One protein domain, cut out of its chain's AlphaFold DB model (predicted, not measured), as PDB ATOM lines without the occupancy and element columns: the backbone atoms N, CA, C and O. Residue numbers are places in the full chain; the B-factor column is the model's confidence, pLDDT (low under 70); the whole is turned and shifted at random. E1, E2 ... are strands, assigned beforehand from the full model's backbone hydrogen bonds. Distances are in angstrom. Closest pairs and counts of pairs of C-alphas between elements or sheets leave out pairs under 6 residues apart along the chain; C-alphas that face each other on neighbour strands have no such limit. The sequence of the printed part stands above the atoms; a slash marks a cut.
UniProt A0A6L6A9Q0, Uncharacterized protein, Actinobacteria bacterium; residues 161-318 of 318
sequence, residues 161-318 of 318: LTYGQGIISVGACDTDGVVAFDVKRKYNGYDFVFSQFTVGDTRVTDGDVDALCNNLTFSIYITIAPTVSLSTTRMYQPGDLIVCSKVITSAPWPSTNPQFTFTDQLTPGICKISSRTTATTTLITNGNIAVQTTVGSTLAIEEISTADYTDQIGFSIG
ATOM      1  N   LEU A 161      22.783 -50.864  36.225       54.78
ATOM      2  CA  LEU A 161      23.675 -50.283  35.213       54.78
ATOM      3  C   LEU A 161      24.899 -51.173  34.961       54.78
ATOM      4  O   LEU A 161      25.598 -51.550  35.902       54.78
ATOM      5  N   THR A 162      25.185 -51.445  33.682       53.69
ATOM      6  CA  THR A 162      26.271 -52.343  33.241       53.69
ATOM      7  C   THR A 162      27.671 -51.754  33.445       53.69
ATOM      8  O   THR A 162      28.609 -52.474  33.763       53.69
ATOM      9  N   TYR A 163      27.846 -50.437  33.286       54.44
ATOM     10  CA  TYR A 163      29.037 -49.767  33.812       54.44
ATOM     11  C   TYR A 163      28.869 -48.255  33.931       54.44
ATOM     12  O   TYR A 163      28.768 -47.542  32.938       54.44
ATOM     13  N   GLY A 164      28.977 -47.763  35.158       60.06
ATOM     14  CA  GLY A 164      29.580 -46.473  35.466       60.06
ATOM     15  C   GLY A 164      28.822 -45.180  35.158       60.06
ATOM     16  O   GLY A 164      28.921 -44.269  35.962       60.06
ATOM     17  N   GLN A 165      28.077 -45.058  34.064       60.91
ATOM     18  CA  GLN A 165      27.251 -43.876  33.782       60.91
ATOM     19  C   GLN A 165      25.888 -44.311  33.268       60.91
ATOM     20  O   GLN A 165      25.783 -45.254  32.482       60.91
ATOM     21  N   GLY A 166      24.836 -43.631  33.714       61.94
ATOM     22  CA  GLY A 166      23.485 -43.957  33.289       61.94
ATOM     23  C   GLY A 166      22.438 -42.977  33.785       61.94
ATOM     24  O   GLY A 166      22.684 -42.148  34.657       61.94
ATOM     25  N   ILE A 167      21.254 -43.116  33.202       62.19
ATOM     26  CA  ILE A 167      20.040 -42.438  33.629       62.19
ATOM     27  C   ILE A 167      19.194 -43.487  34.352       62.19
ATOM     28  O   ILE A 167      18.880 -44.539  33.791       62.19
ATOM     29  N   ILE A 168      18.872 -43.224  35.613       65.44
ATOM     30  CA  ILE A 168      18.050 -44.074  36.471       65.44
ATOM     31  C   ILE A 168      16.646 -43.479  36.457       65.44
ATOM     32  O   ILE A 168      16.483 -42.321  36.823       65.44
ATOM     33  N   SER A 169      15.623 -44.243  36.065       63.50
ATOM     34  CA  SER A 169      14.249 -43.766  36.248       63.50
ATOM     35  C   SER A 169      13.862 -43.861  37.722       63.50
ATOM     36  O   SER A 169      13.945 -44.935  38.326       63.50
ATOM     37  N   VAL A 170      13.448 -42.734  38.294       64.00
ATOM     38  CA  VAL A 170      13.027 -42.600  39.690       64.00
ATOM     39  C   VAL A 170      11.560 -42.174  39.709       64.00
ATOM     40  O   VAL A 170      11.171 -41.254  39.011       64.00
ATOM     41  N   GLY A 171      10.716 -42.881  40.467       65.19
ATOM     42  CA  GLY A 171       9.260 -42.854  40.252       65.19
ATOM     43  C   GLY A 171       8.586 -41.490  40.452       65.19
ATOM     44  O   GLY A 171       8.229 -40.826  39.493       65.19
ATOM     45  N   ALA A 172       8.350 -41.110  41.709       64.75
ATOM     46  CA  ALA A 172       7.763 -39.814  42.085       64.75
ATOM     47  C   ALA A 172       8.806 -38.901  42.753       64.75
ATOM     48  O   ALA A 172       8.474 -38.094  43.614       64.75
ATOM     49  N   CYS A 173      10.077 -39.148  42.445       68.00
ATOM     50  CA  CYS A 173      11.230 -38.589  43.143       68.00
ATOM     51  C   CYS A 173      11.846 -37.419  42.363       68.00
ATOM     52  O   CYS A 173      12.390 -36.497  42.960       68.00
ATOM     53  N   ASP A 174      11.692 -37.453  41.041       68.62
ATOM     54  CA  ASP A 174      11.931 -36.330  40.152       68.62
ATOM     55  C   ASP A 174      10.639 -35.996  39.375       68.62
ATOM     56  O   ASP A 174       9.747 -36.847  39.261       68.62
ATOM     57  N   THR A 175      10.514 -34.756  38.899       64.69
ATOM     58  CA  THR A 175       9.367 -34.260  38.126       64.69
ATOM     59  C   THR A 175       9.316 -34.820  36.696       64.69
ATOM     60  O   THR A 175       8.213 -35.055  36.189       64.69
ATOM     61  N   ASP A 176      10.458 -35.070  36.045       65.75
ATOM     62  CA  ASP A 176      10.528 -35.726  34.728       65.75
ATOM     63  C   ASP A 176      10.629 -37.267  34.839       65.75
ATOM     64  O   ASP A 176      10.289 -38.005  33.904       65.75
ATOM     65  N   GLY A 177      10.991 -37.749  36.033       68.00
ATOM     66  CA  GLY A 177      11.060 -39.162  36.393       68.00
ATOM     67  C   GLY A 177      12.414 -39.822  36.120       68.00
ATOM     68  O   GLY A 177      12.486 -41.064  36.105       68.00
ATOM     69  N   VAL A 178      13.482 -39.046  35.904       69.75
ATOM     70  CA  VAL A 178      14.850 -39.546  35.746       69.75
ATOM     71  C   VAL A 178      15.892 -38.820  36.602       69.75
ATOM     72  O   VAL A 178      15.770 -37.661  36.943       69.75
ATOM     73  N   VAL A 179      16.962 -39.538  36.945       74.31
ATOM     74  CA  VAL A 179      18.142 -39.030  37.656       74.31
ATOM     75  C   VAL A 179      19.390 -39.503  36.917       74.31
ATOM     76  O   VAL A 179      19.549 -40.698  36.648       74.31
ATOM     77  N   ALA A 180      20.311 -38.594  36.610       76.62
ATOM     78  CA  ALA A 180      21.615 -38.926  36.055       76.62
ATOM     79  C   ALA A 180      22.582 -39.375  37.160       76.62
ATOM     80  O   ALA A 180      22.616 -38.821  38.264       76.62
ATOM     81  N   PHE A 181      23.391 -40.386  36.851       77.69
ATOM     82  CA  PHE A 181      24.319 -40.994  37.793       77.69
ATOM     83  C   PHE A 181      25.669 -41.318  37.141       77.69
ATOM     84  O   PHE A 181      25.723 -41.865  36.036       77.69
ATOM     85  N   ASP A 182      26.760 -41.007  37.848       78.12
ATOM     86  CA  ASP A 182      28.146 -41.259  37.440       78.12
ATOM     87  C   ASP A 182      28.944 -41.949  38.560       78.12
ATOM     88  O   ASP A 182      28.867 -41.598  39.740       78.12
ATOM     89  N   VAL A 183      29.748 -42.933  38.170       81.06
ATOM     90  CA  VAL A 183      30.654 -43.707  39.011       81.06
ATOM     91  C   VAL A 183      32.071 -43.470  38.534       81.06
ATOM     92  O   VAL A 183      32.483 -43.912  37.455       81.06
ATOM     93  N   LYS A 184      32.873 -42.867  39.400       83.06
ATOM     94  CA  LYS A 184      34.295 -42.687  39.147       83.06
ATOM     95  C   LYS A 184      35.099 -43.734  39.885       83.06
ATOM     96  O   LYS A 184      34.709 -44.292  40.914       83.06
ATOM     97  N   ARG A 185      36.258 -43.993  39.301       83.75
ATOM     98  CA  ARG A 185      37.226 -44.982  39.749       83.75
ATOM     99  C   ARG A 185      38.583 -44.325  39.880       83.75
ATOM    100  O   ARG A 185      38.831 -43.272  39.285       83.75
ATOM    101  N   LYS A 186      39.475 -44.957  40.624       81.69
ATOM    102  CA  LYS A 186      40.896 -44.611  40.637       81.69
ATOM    103  C   LYS A 186      41.732 -45.879  40.657       81.69
ATOM    104  O   LYS A 186      41.315 -46.892  41.208       81.69
ATOM    105  N   TYR A 187      42.922 -45.799  40.082       81.94
ATOM    106  CA  TYR A 187      43.946 -46.802  40.323       81.94
ATOM    107  C   TYR A 187      44.622 -46.482  41.659       81.94
ATOM    108  O   TYR A 187      45.130 -45.372  41.831       81.94
ATOM    109  N   ASN A 188      44.604 -47.413  42.615       76.69
ATOM    110  CA  ASN A 188      45.172 -47.194  43.955       76.69
ATOM    111  C   ASN A 188      46.644 -47.639  44.092       76.69
ATOM    112  O   ASN A 188      47.204 -47.573  45.183       76.69
ATOM    113  N   GLY A 189      47.265 -48.094  43.000       72.19
ATOM    114  CA  GLY A 189      48.598 -48.705  42.991       72.19
ATOM    115  C   GLY A 189      48.574 -50.212  42.724       72.19
ATOM    116  O   GLY A 189      49.553 -50.731  42.187       72.19
ATOM    117  N   TYR A 190      47.449 -50.879  43.010       75.56
ATOM    118  CA  TYR A 190      47.278 -52.332  42.888       75.56
ATOM    119  C   TYR A 190      46.048 -52.740  42.066       75.56
ATOM    120  O   TYR A 190      46.104 -53.730  41.344       75.56
ATOM    121  N   ASP A 191      44.945 -51.993  42.175       75.00
ATOM    122  CA  ASP A 191      43.658 -52.317  41.548       75.00
ATOM    123  C   ASP A 191      42.907 -51.032  41.132       75.00
ATOM    124  O   ASP A 191      43.199 -49.927  41.616       75.00
ATOM    125  N   PHE A 192      41.929 -51.170  40.235       80.50
ATOM    126  CA  PHE A 192      40.938 -50.134  39.952       80.50
ATOM    127  C   PHE A 192      39.785 -50.252  40.944       80.50
ATOM    128  O   PHE A 192      38.910 -51.107  40.808       80.50
ATOM    129  N   VAL A 193      39.763 -49.343  41.910       85.44
ATOM    130  CA  VAL A 193      38.728 -49.253  42.944       85.44
ATOM    131  C   VAL A 193      37.746 -48.132  42.629       85.44
ATOM    132  O   VAL A 193      38.072 -47.192  41.890       85.44
ATOM    133  N   PHE A 194      36.538 -48.215  43.183       87.69
ATOM    134  CA  PHE A 194      35.616 -47.083  43.159       87.69
ATOM    135  C   PHE A 194      36.248 -45.888  43.900       87.69
ATOM    136  O   PHE A 194      37.095 -46.051  44.777       87.69
ATOM    137  N   SER A 195      35.907 -44.660  43.516       87.81
ATOM    138  CA  SER A 195      36.468 -43.451  44.149       87.81
ATOM    139  C   SER A 195      35.426 -42.397  44.487       87.81
ATOM    140  O   SER A 195      35.619 -41.609  45.413       87.81
ATOM    141  N   GLN A 196      34.336 -42.366  43.726       87.56
ATOM    142  CA  GLN A 196      33.265 -41.401  43.880       87.56
ATOM    143  C   GLN A 196      32.009 -41.932  43.194       87.56
ATOM    144  O   GLN A 196      32.080 -42.445  42.079       87.56
ATOM    145  N   PHE A 197      30.868 -41.747  43.846       85.50
ATOM    146  CA  PHE A 197      29.554 -41.872  43.226       85.50
ATOM    147  C   PHE A 197      28.918 -40.484  43.172       85.50
ATOM    148  O   PHE A 197      29.044 -39.704  44.122       85.50
ATOM    149  N   THR A 198      28.258 -40.160  42.071       83.38
ATOM    150  CA  THR A 198      27.787 -38.811  41.766       83.38
ATOM    151  C   THR A 198      26.365 -38.878  41.226       83.38
ATOM    152  O   THR A 198      26.090 -39.663  40.326       83.38
ATOM    153  N   VAL A 199      25.471 -38.068  41.793       81.12
ATOM    154  CA  VAL A 199      24.052 -37.961  41.422       81.12
ATOM    155  C   VAL A 199      23.792 -36.536  40.935       81.12
ATOM    156  O   VAL A 199      24.256 -35.582  41.572       81.12
ATOM    157  N   GLY A 200      23.070 -36.405  39.826       74.69
ATOM    158  CA  GLY A 200      22.981 -35.169  39.054       74.69
ATOM    159  C   GLY A 200      24.172 -35.015  38.104       74.69
ATOM    160  O   GLY A 200      25.318 -35.303  38.464       74.69
ATOM    161  N   ASP A 201      23.923 -34.543  36.885       70.12
ATOM    162  CA  ASP A 201      24.943 -34.340  35.846       70.12
ATOM    163  C   ASP A 201      24.705 -33.001  35.138       70.12
ATOM    164  O   ASP A 201      23.576 -32.645  34.827       70.12
ATOM    165  N   THR A 202      25.760 -32.234  34.855       65.12
ATOM    166  CA  THR A 202      25.654 -30.989  34.070       65.12
ATOM    167  C   THR A 202      25.398 -31.242  32.581       65.12
ATOM    168  O   THR A 202      25.066 -30.310  31.848       65.12
ATOM    169  N   ARG A 203      25.599 -32.480  32.112       67.56
ATOM    170  CA  ARG A 203      25.468 -32.896  30.704       67.56
ATOM    171  C   ARG A 203      24.062 -33.374  30.338       67.56
ATOM    172  O   ARG A 203      23.756 -33.460  29.150       67.56
ATOM    173  N   VAL A 204      23.233 -33.698  31.328       64.38
ATOM    174  CA  VAL A 204      21.842 -34.135  31.147       64.38
ATOM    175  C   VAL A 204      20.941 -32.986  31.585       64.38
ATOM    176  O   VAL A 204      21.102 -32.458  32.678       64.38
ATOM    177  N   THR A 205      20.024 -32.556  30.720       63.09
ATOM    178  CA  THR A 205      19.001 -31.574  31.116       63.09
ATOM    179  C   THR A 205      17.985 -32.286  32.002       63.09
ATOM    180  O   THR A 205      17.510 -33.336  31.584       63.09
ATOM    181  N   ASP A 206      17.692 -31.732  33.181       65.00
ATOM    182  CA  ASP A 206      16.768 -32.301  34.185       65.00
ATOM    183  C   ASP A 206      17.178 -33.676  34.754       65.00
ATOM    184  O   ASP A 206      16.392 -34.361  35.386       65.00
ATOM    185  N   GLY A 207      18.443 -34.088  34.598       63.91
ATOM    186  CA  GLY A 207      18.951 -35.352  35.150       63.91
ATOM    187  C   GLY A 207      19.213 -35.312  36.659       63.91
ATOM    188  O   GLY A 207      20.229 -35.852  37.102       63.91
ATOM    189  N   ASP A 208      18.366 -34.646  37.426       76.00
ATOM    190  CA  ASP A 208      18.595 -34.270  38.817       76.00
ATOM    191  C   ASP A 208      17.576 -34.915  39.765       76.00
ATOM    192  O   ASP A 208      16.732 -35.714  39.387       76.00
ATOM    193  N   VAL A 209      17.747 -34.654  41.054       76.81
ATOM    194  CA  VAL A 209      16.874 -35.066  42.148       76.81
ATOM    195  C   VAL A 209      16.020 -33.856  42.535       76.81
ATOM    196  O   VAL A 209      16.562 -32.782  42.837       76.81
ATOM    197  N   ASP A 210      14.701 -34.041  42.612       77.31
ATOM    198  CA  ASP A 210      13.739 -33.033  43.078       77.31
ATOM    199  C   ASP A 210      13.460 -33.163  44.591       77.31
ATOM    200  O   ASP A 210      13.686 -34.199  45.232       77.31
ATOM    201  N   ALA A 211      12.952 -32.092  45.200       77.88
ATOM    202  CA  ALA A 211      12.611 -31.986  46.615       77.88
ATOM    203  C   ALA A 211      11.598 -33.050  47.087       77.88
ATOM    204  O   ALA A 211      11.456 -33.270  48.294       77.88
ATOM    205  N   LEU A 212      10.929 -33.741  46.158       78.12
ATOM    206  CA  LEU A 212      10.097 -34.916  46.419       78.12
ATOM    207  C   LEU A 212      10.898 -36.096  47.001       78.12
ATOM    208  O   LEU A 212      10.352 -36.852  47.805       78.12
ATOM    209  N   CYS A 213      12.197 -36.215  46.703       78.25
ATOM    210  CA  CYS A 213      13.080 -37.199  47.337       78.25
ATOM    211  C   CYS A 213      13.514 -36.840  48.774       78.25
ATOM    212  O   CYS A 213      14.334 -37.552  49.361       78.25
ATOM    213  N   ASN A 214      13.046 -35.736  49.365       83.12
ATOM    214  CA  ASN A 214      13.501 -35.321  50.693       83.12
ATOM    215  C   ASN A 214      13.187 -36.364  51.783       83.12
ATOM    216  O   ASN A 214      12.046 -36.787  51.957       83.12
ATOM    217  N   ASN A 215      14.201 -36.691  52.583       83.38
ATOM    218  CA  ASN A 215      14.236 -37.753  53.592       83.38
ATOM    219  C   ASN A 215      14.158 -39.190  53.049       83.38
ATOM    220  O   ASN A 215      14.145 -40.120  53.857       83.38
ATOM    221  N   LEU A 216      14.166 -39.397  51.728       83.25
ATOM    222  CA  LEU A 216      14.322 -40.733  51.153       83.25
ATOM    223  C   LEU A 216      15.797 -41.151  51.157       83.25
ATOM    224  O   LEU A 216      16.714 -40.323  51.127       83.25
ATOM    225  N   THR A 217      16.041 -42.454  51.205       82.75
ATOM    226  CA  THR A 217      17.379 -43.044  51.214       82.75
ATOM    227  C   THR A 217      17.789 -43.427  49.800       82.75
ATOM    228  O   THR A 217      17.253 -44.374  49.232       82.75
ATOM    229  N   PHE A 218      18.799 -42.746  49.258       80.50
ATOM    230  CA  PHE A 218      19.508 -43.216  48.071       80.50
ATOM    231  C   PHE A 218      20.396 -44.400  48.462       80.50
ATOM    232  O   PHE A 218      21.198 -44.279  49.394       80.50
ATOM    233  N   SER A 219      20.270 -45.529  47.765       82.62
ATOM    234  CA  SER A 219      21.068 -46.738  48.003       82.62
ATOM    235  C   SER A 219      21.682 -47.275  46.714       82.62
ATOM    236  O   SER A 219      21.017 -47.375  45.687       82.62
ATOM    237  N   ILE A 220      22.952 -47.662  46.796       85.31
ATOM    238  CA  ILE A 220      23.729 -48.328  45.749       85.31
ATOM    239  C   ILE A 220      23.987 -49.763  46.202       85.31
ATOM    240  O   ILE A 220      24.465 -49.968  47.316       85.31
ATOM    241  N   TYR A 221      23.720 -50.739  45.343       84.62
ATOM    242  CA  TYR A 221      23.871 -52.168  45.600       84.62
ATOM    243  C   TYR A 221      24.997 -52.725  44.725       84.62
ATOM    244  O   TYR A 221      24.889 -52.747  43.498       84.62
ATOM    245  N   ILE A 222      26.071 -53.188  45.359       87.81
ATOM    246  CA  ILE A 222      27.243 -53.774  44.705       87.81
ATOM    247  C   ILE A 222      27.322 -55.240  45.130       87.81
ATOM    248  O   ILE A 222      27.662 -55.553  46.274       87.81
ATOM    249  N   THR A 223      26.993 -56.142  44.210       87.50
ATOM    250  CA  THR A 223      27.076 -57.589  44.435       87.50
ATOM    251  C   THR A 223      28.467 -58.076  44.052       87.50
ATOM    252  O   THR A 223      28.817 -58.075  42.871       87.50
ATOM    253  N   ILE A 224      29.259 -58.512  45.032       87.75
ATOM    254  CA  ILE A 224      30.557 -59.145  44.784       87.75
ATOM    255  C   ILE A 224      30.319 -60.514  44.148       87.75
ATOM    256  O   ILE A 224      29.566 -61.337  44.677       87.75
ATOM    257  N   ALA A 225      30.963 -60.781  43.014       85.56
ATOM    258  CA  ALA A 225      30.768 -62.020  42.281       85.56
ATOM    259  C   ALA A 225      31.248 -63.233  43.110       85.56
ATOM    260  O   ALA A 225      32.304 -63.181  43.745       85.56
ATOM    261  N   PRO A 226      30.514 -64.364  43.103       83.25
ATOM    262  CA  PRO A 226      30.901 -65.563  43.854       83.25
ATOM    263  C   PRO A 226      32.165 -66.240  43.293       83.25
ATOM    264  O   PRO A 226      32.729 -67.120  43.935       83.25
ATOM    265  N   THR A 227      32.608 -65.836  42.100       82.69
ATOM    266  CA  THR A 227      33.822 -66.296  41.413       82.69
ATOM    267  C   THR A 227      35.090 -65.541  41.817       82.69
ATOM    268  O   THR A 227      36.175 -65.934  41.393       82.69
ATOM    269  N   VAL A 228      34.983 -64.470  42.613       82.31
ATOM    270  CA  VAL A 228      36.150 -63.731  43.117       82.31
ATOM    271  C   VAL A 228      37.020 -64.647  43.975       82.31
ATOM    272  O   VAL A 228      36.530 -65.368  44.843       82.31
ATOM    273  N   SER A 229      38.334 -64.598  43.767       81.50
ATOM    274  CA  SER A 229      39.280 -65.306  44.630       81.50
ATOM    275  C   SER A 229      39.264 -64.722  46.041       81.50
ATOM    276  O   SER A 229      39.469 -63.523  46.237       81.50
ATOM    277  N   LEU A 230      39.087 -65.594  47.035       74.69
ATOM    278  CA  LEU A 230      39.259 -65.262  48.447       74.69
ATOM    279  C   LEU A 230      40.627 -64.601  48.682       74.69
ATOM    280  O   LEU A 230      41.661 -65.136  48.284       74.69
ATOM    281  N   SER A 231      40.628 -63.453  49.360       75.38
ATOM    282  CA  SER A 231      41.833 -62.683  49.675       75.38
ATOM    283  C   SER A 231      41.844 -62.271  51.143       75.38
ATOM    284  O   SER A 231      40.812 -61.919  51.705       75.38
ATOM    285  N   THR A 232      43.029 -62.272  51.753       70.25
ATOM    286  CA  THR A 232      43.264 -61.757  53.111       70.25
ATOM    287  C   THR A 232      43.432 -60.235  53.162       70.25
ATOM    288  O   THR A 232      43.518 -59.679  54.255       70.25
ATOM    289  N   THR A 233      43.495 -59.562  52.005       73.25
ATOM    290  CA  THR A 233      43.664 -58.101  51.886       73.25
ATOM    291  C   THR A 233      42.398 -57.363  51.452       73.25
ATOM    292  O   THR A 233      42.369 -56.136  51.514       73.25
ATOM    293  N   ARG A 234      41.355 -58.075  51.001       79.44
ATOM    294  CA  ARG A 234      40.061 -57.474  50.639       79.44
ATOM    295  C   ARG A 234      39.181 -57.340  51.882       79.44
ATOM    296  O   ARG A 234      39.130 -58.240  52.714       79.44
ATOM    297  N   MET A 235      38.440 -56.238  51.967       85.25
ATOM    298  CA  MET A 235      37.527 -55.937  53.083       85.25
ATOM    299  C   MET A 235      36.117 -56.545  52.894       85.25
ATOM    300  O   MET A 235      35.194 -56.287  53.662       85.25
ATOM    301  N   TYR A 236      35.949 -57.406  51.891       88.31
ATOM    302  CA  TYR A 236      34.727 -58.140  51.542       88.31
ATOM    303  C   TYR A 236      35.093 -59.532  51.019       88.31
ATOM    304  O   TYR A 236      36.253 -59.820  50.709       88.31
ATOM    305  N   GLN A 237      34.090 -60.395  50.922       86.88
ATOM    306  CA  GLN A 237      34.192 -61.783  50.490       86.88
ATOM    307  C   GLN A 237      33.316 -62.050  49.248       86.88
ATOM    308  O   GLN A 237      32.377 -61.299  48.980       86.88
ATOM    309  N   PRO A 238      33.587 -63.126  48.486       86.62
ATOM    310  CA  PRO A 238      32.783 -63.507  47.325       86.62
ATOM    311  C   PRO A 238      31.315 -63.733  47.706       86.62
ATOM    312  O   PRO A 238      31.022 -64.455  48.662       86.62
ATOM    313  N   GLY A 239      30.378 -63.137  46.967       85.44
ATOM    314  CA  GLY A 239      28.947 -63.193  47.285       85.44
ATOM    315  C   GLY A 239      28.496 -62.287  48.439       85.44
ATOM    316  O   GLY A 239      27.381 -62.477  48.940       85.44
ATOM    317  N   ASP A 240      29.320 -61.325  48.873       90.06
ATOM    318  CA  ASP A 240      28.857 -60.194  49.683       90.06
ATOM    319  C   ASP A 240      27.997 -59.240  48.849       90.06
ATOM    320  O   ASP A 240      28.345 -58.875  47.725       90.06
ATOM    321  N   LEU A 241      26.889 -58.790  49.434       90.50
ATOM    322  CA  LEU A 241      26.139 -57.634  48.962       90.50
ATOM    323  C   LEU A 241      26.582 -56.420  49.774       90.50
ATOM    324  O   LEU A 241      26.242 -56.294  50.956       90.50
ATOM    325  N   ILE A 242      27.325 -55.521  49.141       92.31
ATOM    326  CA  ILE A 242      27.693 -54.236  49.728       92.31
ATOM    327  C   ILE A 242      26.613 -53.225  49.354       92.31
ATOM    328  O   ILE A 242      26.276 -53.077  48.180       92.31
ATOM    329  N   VAL A 243      26.078 -52.524  50.348       91.12
ATOM    330  CA  VAL A 243      25.102 -51.452  50.140       91.12
ATOM    331  C   VAL A 243      25.698 -50.138  50.624       91.12
ATOM    332  O   VAL A 243      26.079 -50.028  51.791       91.12
ATOM    333  N   CYS A 244      25.802 -49.162  49.724       91.06
ATOM    334  CA  CYS A 244      26.238 -47.804  50.030       91.06
ATOM    335  C   CYS A 244      25.020 -46.880  50.045       91.06
ATOM    336  O   CYS A 244      24.413 -46.671  48.996       91.06
ATOM    337  N   SER A 245      24.662 -46.329  51.207       87.38
ATOM    338  CA  SER A 245      23.417 -45.559  51.366       87.38
ATOM    339  C   SER A 245      23.625 -44.190  52.001       87.38
ATOM    340  O   SER A 245      24.444 -44.026  52.909       87.38
ATOM    341  N   LYS A 246      22.822 -43.209  51.574       86.75
ATOM    342  CA  LYS A 246      22.710 -41.892  52.211       86.75
ATOM    343  C   LYS A 246      21.295 -41.332  52.059       86.75
ATOM    344  O   LYS A 246      20.695 -41.405  50.992       86.75
ATOM    345  N   VAL A 247      20.788 -40.734  53.134       85.06
ATOM    346  CA  VAL A 247      19.529 -39.981  53.127       85.06
ATOM    347  C   VAL A 247      19.710 -38.678  52.346       85.06
ATOM    348  O   VAL A 247      20.687 -37.951  52.553       85.06
ATOM    349  N   ILE A 248      18.768 -38.396  51.454       81.19
ATOM    350  CA  ILE A 248      18.652 -37.151  50.694       81.19
ATOM    351  C   ILE A 248      18.010 -36.099  51.610       81.19
ATOM    352  O   ILE A 248      16.959 -36.343  52.196       81.19
ATOM    353  N   THR A 249      18.633 -34.929  51.767       77.06
ATOM    354  CA  THR A 249      18.206 -33.907  52.746       77.06
ATOM    355  C   THR A 249      17.955 -32.553  52.088       77.06
ATOM    356  O   THR A 249      18.832 -32.047  51.391       77.06
ATOM    357  N   SER A 250      16.810 -31.924  52.370       63.91
ATOM    358  CA  SER A 250      16.317 -30.716  51.678       63.91
ATOM    359  C   SER A 250      17.130 -29.420  51.829       63.91
ATOM    360  O   SER A 250      16.744 -28.405  51.252       63.91
ATOM    361  N   ALA A 251      18.188 -29.382  52.646       58.94
ATOM    362  CA  ALA A 251      18.812 -28.127  53.068       58.94
ATOM    363  C   ALA A 251      20.356 -28.183  53.112       58.94
ATOM    364  O   ALA A 251      20.900 -28.932  53.924       58.94
ATOM    365  N   PRO A 252      21.063 -27.337  52.330       56.16
ATOM    366  CA  PRO A 252      20.556 -26.597  51.168       56.16
ATOM    367  C   PRO A 252      20.216 -27.565  50.023       56.16
ATOM    368  O   PRO A 252      20.986 -28.486  49.763       56.16
ATOM    369  N   TRP A 253      19.091 -27.357  49.326       65.44
ATOM    370  CA  TRP A 253      18.818 -28.133  48.113       65.44
ATOM    371  C   TRP A 253      19.859 -27.793  47.042       65.44
ATOM    372  O   TRP A 253      20.049 -26.602  46.772       65.44
ATOM    373  N   PRO A 254      20.559 -28.776  46.447       65.56
ATOM    374  CA  PRO A 254      21.572 -28.475  45.450       65.56
ATOM    375  C   PRO A 254      20.917 -27.959  44.162       65.56
ATOM    376  O   PRO A 254      20.261 -28.702  43.437       65.56
ATOM    377  N   SER A 255      21.117 -26.676  43.866       66.44
ATOM    378  CA  SER A 255      20.689 -26.023  42.617       66.44
ATOM    379  C   SER A 255      21.777 -26.020  41.534       66.44
ATOM    380  O   SER A 255      21.697 -25.272  40.561       66.44
ATOM    381  N   THR A 256      22.837 -26.808  41.730       67.94
ATOM    382  CA  THR A 256      24.016 -26.875  40.862       67.94
ATOM    383  C   THR A 256      24.518 -28.305  40.767       67.94
ATOM    384  O   THR A 256      24.669 -28.961  41.800       67.94
ATOM    385  N   ASN A 257      24.873 -28.739  39.560       71.31
ATOM    386  CA  ASN A 257      25.243 -30.130  39.322       71.31
ATOM    387  C   ASN A 257      26.766 -30.329  39.434       71.31
ATOM    388  O   ASN A 257      27.534 -29.444  39.039       71.31
ATOM    389  N   PRO A 258      27.230 -31.487  39.933       76.62
ATOM    390  CA  PRO A 258      26.416 -32.576  40.467       76.62
ATOM    391  C   PRO A 258      25.826 -32.251  41.844       76.62
ATOM    392  O   PRO A 258      26.512 -31.703  42.708       76.62
ATOM    393  N   GLN A 259      24.572 -32.639  42.059       78.44
ATOM    394  CA  GLN A 259      23.841 -32.324  43.282       78.44
ATOM    395  C   GLN A 259      24.360 -33.090  44.500       78.44
ATOM    396  O   GLN A 259      24.564 -32.514  45.572       78.44
ATOM    397  N   PHE A 260      24.596 -34.395  44.342       79.44
ATOM    398  CA  PHE A 260      25.166 -35.225  45.395       79.44
ATOM    399  C   PHE A 260      26.450 -35.879  44.924       79.44
ATOM    400  O   PHE A 260      26.595 -36.351  43.800       79.44
ATOM    401  N   THR A 261      27.413 -35.909  45.830       84.75
ATOM    402  CA  THR A 261      28.677 -36.596  45.640       84.75
ATOM    403  C   THR A 261      28.968 -37.380  46.907       84.75
ATOM    404  O   THR A 261      28.942 -36.839  48.016       84.75
ATOM    405  N   PHE A 262      29.217 -38.668  46.727       85.62
ATOM    406  CA  PHE A 262      29.549 -39.614  47.772       85.62
ATOM    407  C   PHE A 262      31.019 -40.002  47.605       85.62
ATOM    408  O   PHE A 262      31.425 -40.513  46.559       85.62
ATOM    409  N   THR A 263      31.823 -39.710  48.623       88.19
ATOM    410  CA  THR A 263      33.240 -40.084  48.728       88.19
ATOM    411  C   THR A 263      33.541 -40.407  50.184       88.19
ATOM    412  O   THR A 263      32.869 -39.890  51.075       88.19
ATOM    413  N   ASP A 264      34.593 -41.174  50.453       85.38
ATOM    414  CA  ASP A 264      34.995 -41.479  51.834       85.38
ATOM    415  C   ASP A 264      35.395 -40.230  52.639       85.38
ATOM    416  O   ASP A 264      35.272 -40.204  53.860       85.38
ATOM    417  N   GLN A 265      35.821 -39.165  51.951       84.38
ATOM    418  CA  GLN A 265      36.179 -37.880  52.561       84.38
ATOM    419  C   GLN A 265      34.958 -37.025  52.934       84.38
ATOM    420  O   GLN A 265      35.003 -36.292  53.917       84.38
ATOM    421  N   LEU A 266      33.877 -37.086  52.148       80.94
ATOM    422  CA  LEU A 266      32.664 -36.282  52.368       80.94
ATOM    423  C   LEU A 266      31.602 -37.033  53.179       80.94
ATOM    424  O   LEU A 266      30.787 -36.422  53.869       80.94
ATOM    425  N   THR A 267      31.584 -38.356  53.060       78.19
ATOM    426  CA  THR A 267      30.592 -39.256  53.647       78.19
ATOM    427  C   THR A 267      31.278 -40.572  54.041       78.19
ATOM    428  O   THR A 267      31.109 -41.580  53.349       78.19
ATOM    429  N   PRO A 268      32.093 -40.582  55.112       82.44
ATOM    430  CA  PRO A 268      32.791 -41.785  55.554       82.44
ATOM    431  C   PRO A 268      31.806 -42.874  55.992       82.44
ATOM    432  O   PRO A 268      30.837 -42.607  56.704       82.44
ATOM    433  N   GLY A 269      32.078 -44.117  55.592       83.31
ATOM    434  CA  GLY A 269      31.343 -45.294  56.061       83.31
ATOM    435  C   GLY A 269      29.915 -45.455  55.526       83.31
ATOM    436  O   GLY A 269      29.086 -46.099  56.176       83.31
ATOM    437  N   ILE A 270      29.618 -44.892  54.349       90.12
ATOM    438  CA  ILE A 270      28.331 -45.102  53.663       90.12
ATOM    439  C   ILE A 270      28.113 -46.550  53.215       90.12
ATOM    440  O   ILE A 270      26.968 -46.989  53.166       90.12
ATOM    441  N   CYS A 271      29.187 -47.275  52.881       94.12
ATOM    442  CA  CYS A 271      29.145 -48.639  52.360       94.12
ATOM    443  C   CYS A 271      29.227 -49.660  53.495       94.12
ATOM    444  O   CYS A 271      30.114 -49.585  54.346       94.12
ATOM    445  N   LYS A 272      28.323 -50.643  53.503       94.06
ATOM    446  CA  LYS A 272      28.307 -51.735  54.488       94.06
ATOM    447  C   LYS A 272      28.016 -53.071  53.827       94.06
ATOM    448  O   LYS A 272      27.214 -53.134  52.898       94.06
ATOM    449  N   ILE A 273      28.595 -54.149  54.354       92.88
ATOM    450  CA  ILE A 273      28.189 -55.518  54.002       92.88
ATOM    451  C   ILE A 273      26.765 -55.723  54.534       92.88
ATOM    452  O   ILE A 273      26.569 -55.867  55.741       92.88
ATOM    453  N   SER A 274      25.767 -55.694  53.656       91.31
ATOM    454  CA  SER A 274      24.349 -55.812  54.019       91.31
ATOM    455  C   SER A 274      23.914 -57.269  54.162       91.31
ATOM    456  O   SER A 274      23.133 -57.603  55.052       91.31
ATOM    457  N   SER A 275      24.461 -58.155  53.331       89.88
ATOM    458  CA  SER A 275      24.260 -59.600  53.429       89.88
ATOM    459  C   SER A 275      25.417 -60.354  52.775       89.88
ATOM    460  O   SER A 275      26.233 -59.768  52.064       89.88
ATOM    461  N   ARG A 276      25.490 -61.662  53.031       85.06
ATOM    462  CA  ARG A 276      26.456 -62.582  52.426       85.06
ATOM    463  C   ARG A 276      25.722 -63.842  51.978       85.06
ATOM    464  O   ARG A 276      25.014 -64.446  52.780       85.06
ATOM    465  N   THR A 277      25.886 -64.229  50.717       81.19
ATOM    466  CA  THR A 277      25.237 -65.421  50.133       81.19
ATOM    467  C   THR A 277      26.122 -66.670  50.175       81.19
ATOM    468  O   THR A 277      25.610 -67.786  50.224       81.19
ATOM    469  N   THR A 278      27.444 -66.494  50.227       73.75
ATOM    470  CA  THR A 278      28.432 -67.581  50.326       73.75
ATOM    471  C   THR A 278      28.736 -67.922  51.787       73.75
ATOM    472  O   THR A 278      28.774 -67.044  52.649       73.75
ATOM    473  N   ALA A 279      29.010 -69.189  52.108       66.69
ATOM    474  CA  ALA A 279      29.481 -69.546  53.446       66.69
ATOM    475  C   ALA A 279      30.779 -68.783  53.787       66.69
ATOM    476  O   ALA A 279      31.707 -68.720  52.980       66.69
ATOM    477  N   THR A 280      30.852 -68.192  54.987       64.44
ATOM    478  CA  THR A 280      32.021 -67.390  55.381       64.44
ATOM    479  C   THR A 280      33.250 -68.284  55.480       64.44
ATOM    480  O   THR A 280      33.298 -69.193  56.307       64.44
ATOM    481  N   THR A 281      34.246 -68.015  54.638       58.28
ATOM    482  CA  THR A 281      35.466 -68.822  54.584       58.28
ATOM    483  C   THR A 281      36.540 -68.147  55.431       58.28
ATOM    484  O   THR A 281      37.167 -67.181  55.003       58.28
ATOM    485  N   THR A 282      36.739 -68.619  56.665       59.59
ATOM    486  CA  THR A 282      37.803 -68.106  57.538       59.59
ATOM    487  C   THR A 282      39.169 -68.516  56.980       59.59
ATOM    488  O   THR A 282      39.599 -69.659  57.134       59.59
ATOM    489  N   LEU A 283      39.870 -67.580  56.336       57.66
ATOM    490  CA  LEU A 283      41.252 -67.771  55.890       57.66
ATOM    491  C   LEU A 283      42.193 -67.757  57.104       57.66
ATOM    492  O   LEU A 283      42.643 -66.703  57.559       57.66
ATOM    493  N   ILE A 284      42.498 -68.940  57.638       56.66
ATOM    494  CA  ILE A 284      43.531 -69.107  58.664       56.66
ATOM    495  C   ILE A 284      44.889 -69.138  57.960       56.66
ATOM    496  O   ILE A 284      45.205 -70.094  57.255       56.66
ATOM    497  N   THR A 285      45.708 -68.111  58.177       55.06
ATOM    498  CA  THR A 285      47.076 -68.048  57.638       55.06
ATOM    499  C   THR A 285      48.057 -68.178  58.799       55.06
ATOM    500  O   THR A 285      48.040 -67.362  59.718       55.06
ATOM    501  N   ASN A 286      48.896 -69.219  58.793       55.31
ATOM    502  CA  ASN A 286      49.871 -69.506  59.861       55.31
ATOM    503  C   ASN A 286      49.268 -69.545  61.286       55.31
ATOM    504  O   ASN A 286      49.893 -69.097  62.243       55.31
ATOM    505  N   GLY A 287      48.041 -70.060  61.429       55.59
ATOM    506  CA  GLY A 287      47.332 -70.149  62.715       55.59
ATOM    507  C   GLY A 287      46.610 -68.870  63.156       55.59
ATOM    508  O   GLY A 287      45.817 -68.929  64.092       55.59
ATOM    509  N   ASN A 288      46.806 -67.746  62.461       54.75
ATOM    510  CA  ASN A 288      46.081 -66.503  62.716       54.75
ATOM    511  C   ASN A 288      44.868 -66.374  61.785       54.75
ATOM    512  O   ASN A 288      44.947 -66.655  60.588       54.75
ATOM    513  N   ILE A 289      43.748 -65.907  62.338       57.56
ATOM    514  CA  ILE A 289      42.559 -65.524  61.570       57.56
ATOM    515  C   ILE A 289      42.884 -64.231  60.810       57.56
ATOM    516  O   ILE A 289      43.130 -63.198  61.437       57.56
ATOM    517  N   ALA A 290      42.884 -64.271  59.475       59.34
ATOM    518  CA  ALA A 290      42.856 -63.046  58.678       59.34
ATOM    519  C   ALA A 290      41.530 -62.308  58.927       59.34
ATOM    520  O   ALA A 290      40.501 -62.959  59.115       59.34
ATOM    521  N   VAL A 291      41.560 -60.970  58.956       58.72
ATOM    522  CA  VAL A 291      40.441 -60.118  59.402       58.72
ATOM    523  C   VAL A 291      39.141 -60.499  58.688       58.72
ATOM    524  O   VAL A 291      38.934 -60.204  57.516       58.72
ATOM    525  N   GLN A 292      38.255 -61.182  59.412       67.62
ATOM    526  CA  GLN A 292      37.001 -61.683  58.870       67.62
ATOM    527  C   GLN A 292      35.955 -60.573  58.931       67.62
ATOM    528  O   GLN A 292      35.361 -60.336  59.983       67.62
ATOM    529  N   THR A 293      35.699 -59.912  57.804       73.88
ATOM    530  CA  THR A 293      34.587 -58.965  57.722       73.88
ATOM    531  C   THR A 293      33.254 -59.707  57.783       73.88
ATOM    532  O   THR A 293      33.071 -60.795  57.219       73.88
ATOM    533  N   THR A 294      32.322 -59.138  58.537       84.06
ATOM    534  CA  THR A 294      30.996 -59.702  58.817       84.06
ATOM    535  C   THR A 294      29.914 -58.836  58.196       84.06
ATOM    536  O   THR A 294      30.139 -57.662  57.908       84.06
ATOM    537  N   VAL A 295      28.696 -59.368  58.083       88.00
ATOM    538  CA  VAL A 295      27.514 -58.528  57.842       88.00
ATOM    539  C   VAL A 295      27.477 -57.405  58.893       88.00
ATOM    540  O   VAL A 295      27.723 -57.645  60.078       88.00
ATOM    541  N   GLY A 296      27.263 -56.170  58.442       87.94
ATOM    542  CA  GLY A 296      27.369 -54.939  59.231       87.94
ATOM    543  C   GLY A 296      28.755 -54.277  59.249       87.94
ATOM    544  O   GLY A 296      28.848 -53.113  59.642       87.94
ATOM    545  N   SER A 297      29.817 -54.955  58.791       89.94
ATOM    546  CA  SER A 297      31.127 -54.317  58.589       89.94
ATOM    547  C   SER A 297      31.007 -53.179  57.580       89.94
ATOM    548  O   SER A 297      30.332 -53.302  56.556       89.94
ATOM    549  N   THR A 298      31.636 -52.057  57.911       91.88
ATOM    550  CA  THR A 298      31.659 -50.842  57.093       91.88
ATOM    551  C   THR A 298      32.904 -50.854  56.216       91.88
ATOM    552  O   THR A 298      33.955 -51.291  56.683       91.88
ATOM    553  N   LEU A 299      32.776 -50.386  54.977       91.44
ATOM    554  CA  LEU A 299      33.871 -50.248  54.020       91.44
ATOM    555  C   LEU A 299      34.004 -48.796  53.573       91.44
ATOM    556  O   LEU A 299      33.015 -48.051  53.533       91.44
ATOM    557  N   ALA A 300      35.212 -48.432  53.170       91.88
ATOM    558  CA  ALA A 300      35.433 -47.285  52.308       91.88
ATOM    559  C   ALA A 300      35.091 -47.648  50.848       91.88
ATOM    560  O   ALA A 300      35.285 -48.786  50.412       91.88
ATOM    561  N   ILE A 301      34.611 -46.682  50.065       91.56
ATOM    562  CA  ILE A 301      34.364 -46.834  48.622       91.56
ATOM    563  C   ILE A 301      35.655 -47.289  47.921       91.56
ATOM    564  O   ILE A 301      35.625 -48.182  47.073       91.56
ATOM    565  N   GLU A 302      36.795 -46.722  48.325       90.38
ATOM    566  CA  GLU A 302      38.122 -47.036  47.780       90.38
ATOM    567  C   GLU A 302      38.695 -48.414  48.150       90.38
ATOM    568  O   GLU A 302      39.745 -48.790  47.627       90.38
ATOM    569  N   GLU A 303      38.028 -49.188  49.007       89.88
ATOM    570  CA  GLU A 303      38.383 -50.593  49.255       89.88
ATOM    571  C   GLU A 303      37.733 -51.529  48.223       89.88
ATOM    572  O   GLU A 303      38.237 -52.627  47.964       89.88
ATOM    573  N   ILE A 304      36.623 -51.104  47.611       90.00
ATOM    574  CA  ILE A 304      35.779 -51.928  46.743       90.00
ATOM    575  C   ILE A 304      36.351 -51.936  45.318       90.00
ATOM    576  O   ILE A 304      36.453 -50.898  44.657       90.00
ATOM    577  N   SER A 305      36.717 -53.125  44.830       88.25
ATOM    578  CA  SER A 305      37.275 -53.302  43.487       88.25
ATOM    579  C   SER A 305      36.194 -53.233  42.416       88.25
ATOM    580  O   SER A 305      35.086 -53.746  42.576       88.25
ATOM    581  N   THR A 306      36.554 -52.634  41.284       84.00
ATOM    582  CA  THR A 306      35.684 -52.510  40.110       84.00
ATOM    583  C   THR A 306      35.830 -53.663  39.112       84.00
ATOM    584  O   THR A 306      35.267 -53.586  38.021       84.00
ATOM    585  N   ALA A 307      36.577 -54.711  39.482       82.69
ATOM    586  CA  ALA A 307      36.706 -55.974  38.750       82.69
ATOM    587  C   ALA A 307      36.056 -57.172  39.480       82.69
ATOM    588  O   ALA A 307      35.948 -58.255  38.914       82.69
ATOM    589  N   ASP A 308      35.623 -56.982  40.732       84.94
ATOM    590  CA  ASP A 308      35.158 -58.052  41.627       84.94
ATOM    591  C   ASP A 308      33.624 -58.188  41.708       84.94
ATOM    592  O   ASP A 308      33.113 -59.053  42.420       84.94
ATOM    593  N   TYR A 309      32.860 -57.328  41.031       80.44
ATOM    594  CA  TYR A 309      31.396 -57.324  41.092       80.44
ATOM    595  C   TYR A 309      30.762 -57.938  39.835       80.44
ATOM    596  O   TYR A 309      31.435 -58.166  38.834       80.44
ATOM    597  N   THR A 310      29.463 -58.239  39.878       68.00
ATOM    598  CA  THR A 310      28.747 -58.998  38.829       68.00
ATOM    599  C   THR A 310      28.412 -58.196  37.556       68.00
ATOM    600  O   THR A 310      27.293 -58.306  37.055       68.00
ATOM    601  N   ASP A 311      29.318 -57.332  37.082       63.28
ATOM    602  CA  ASP A 311      29.140 -56.398  35.945       63.28
ATOM    603  C   ASP A 311      27.883 -55.503  36.014       63.28
ATOM    604  O   ASP A 311      27.502 -54.859  35.042       63.28
ATOM    605  N   GLN A 312      27.214 -55.451  37.164       67.25
ATOM    606  CA  GLN A 312      25.987 -54.699  37.386       67.25
ATOM    607  C   GLN A 312      26.010 -54.058  38.766       67.25
ATOM    608  O   GLN A 312      26.312 -54.716  39.764       67.25
ATOM    609  N   ILE A 313      25.658 -52.776  38.810       70.06
ATOM    610  CA  ILE A 313      25.410 -52.039  40.048       70.06
ATOM    611  C   ILE A 313      23.918 -51.721  40.085       70.06
ATOM    612  O   ILE A 313      23.387 -51.154  39.127       70.06
ATOM    613  N   GLY A 314      23.249 -52.116  41.166       70.94
ATOM    614  CA  GLY A 314      21.845 -51.798  41.411       70.94
ATOM    615  C   GLY A 314      21.690 -50.482  42.168       70.94
ATOM    616  O   GLY A 314      22.590 -50.066  42.895       70.94
ATOM    617  N   PHE A 315      20.524 -49.853  42.053       74.38
ATOM    618  CA  PHE A 315      20.192 -48.605  42.743       74.38
ATOM    619  C   PHE A 315      18.794 -48.673  43.351       74.38
ATOM    620  O   PHE A 315      17.975 -49.475  42.911       74.38
ATOM    621  N   SER A 316      18.503 -47.828  44.339       72.31
ATOM    622  CA  SER A 316      17.134 -47.509  44.754       72.31
ATOM    623  C   SER A 316      17.053 -46.134  45.416       72.31
ATOM    624  O   SER A 316      18.050 -45.619  45.933       72.31
ATOM    625  N   ILE A 317      15.852 -45.552  45.412       70.94
ATOM    626  CA  ILE A 317      15.475 -44.441  46.294       70.94
ATOM    627  C   ILE A 317      14.156 -44.820  46.974       70.94
ATOM    628  O   ILE A 317      13.206 -45.190  46.278       70.94
ATOM    629  N   GLY A 318      14.101 -44.766  48.309       63.97
ATOM    630  CA  GLY A 318      12.934 -45.186  49.101       63.97
ATOM    631  C   GLY A 318      12.906 -44.664  50.528       63.97
ATOM    632  O   GLY A 318      13.974 -44.237  51.022       63.97
TER     633      GLY A 318
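Overview. This is residues 161 to 318 of the 318 residues of an uncharacterized protein of Actinobacteria bacterium (UniProt A0A6L6A9Q0). With little regular structure, this is a loose sandwich of two four-stranded sheets, partly face to face, with a loop arm reaching to residues 284 to 289 at one end. The printed part has 158 residues, strands E1 to E8 and no named helix; the class is all strand, with 57 residues in named elements. The antiparallel sheets run E1 E2 E3 E6 and E7 E5 E4 E8. It is compact, radius of gyration of the C-alphas 16.8 A, spanning 57 by 28 by 26 A.

Along the chain. E1 is residues 165 to 169, from C-alpha 165 at (27.251, -43.876, 33.782); E2 178 to 187, 30.3 A; E3 192 to 199; E4 217 to 224; E5 240 to 247, 22.5 A; E6 260 to 262; E7 271 to 276; E8 309 to 317, to C-alpha 317 at (15.475, -44.441, 46.294).

Arrangement. E1, E2 and E3 form a meander, antiparallel neighbours in turn; within hydrogen-bond range are N 166 and O 181, 3.0 A, and N 182 and O 198, 2.9 A. E4 and E5 form a hairpin, with N 220 and O 244 at 2.8 A. E8 bends by 68 degrees at residue 312.

Size, cuts and confidence. The printed part has no cut. The link E7 to E8, 32 residues, is long. Residues 161 to 178 and 279 to 292 are among those under pLDDT 70.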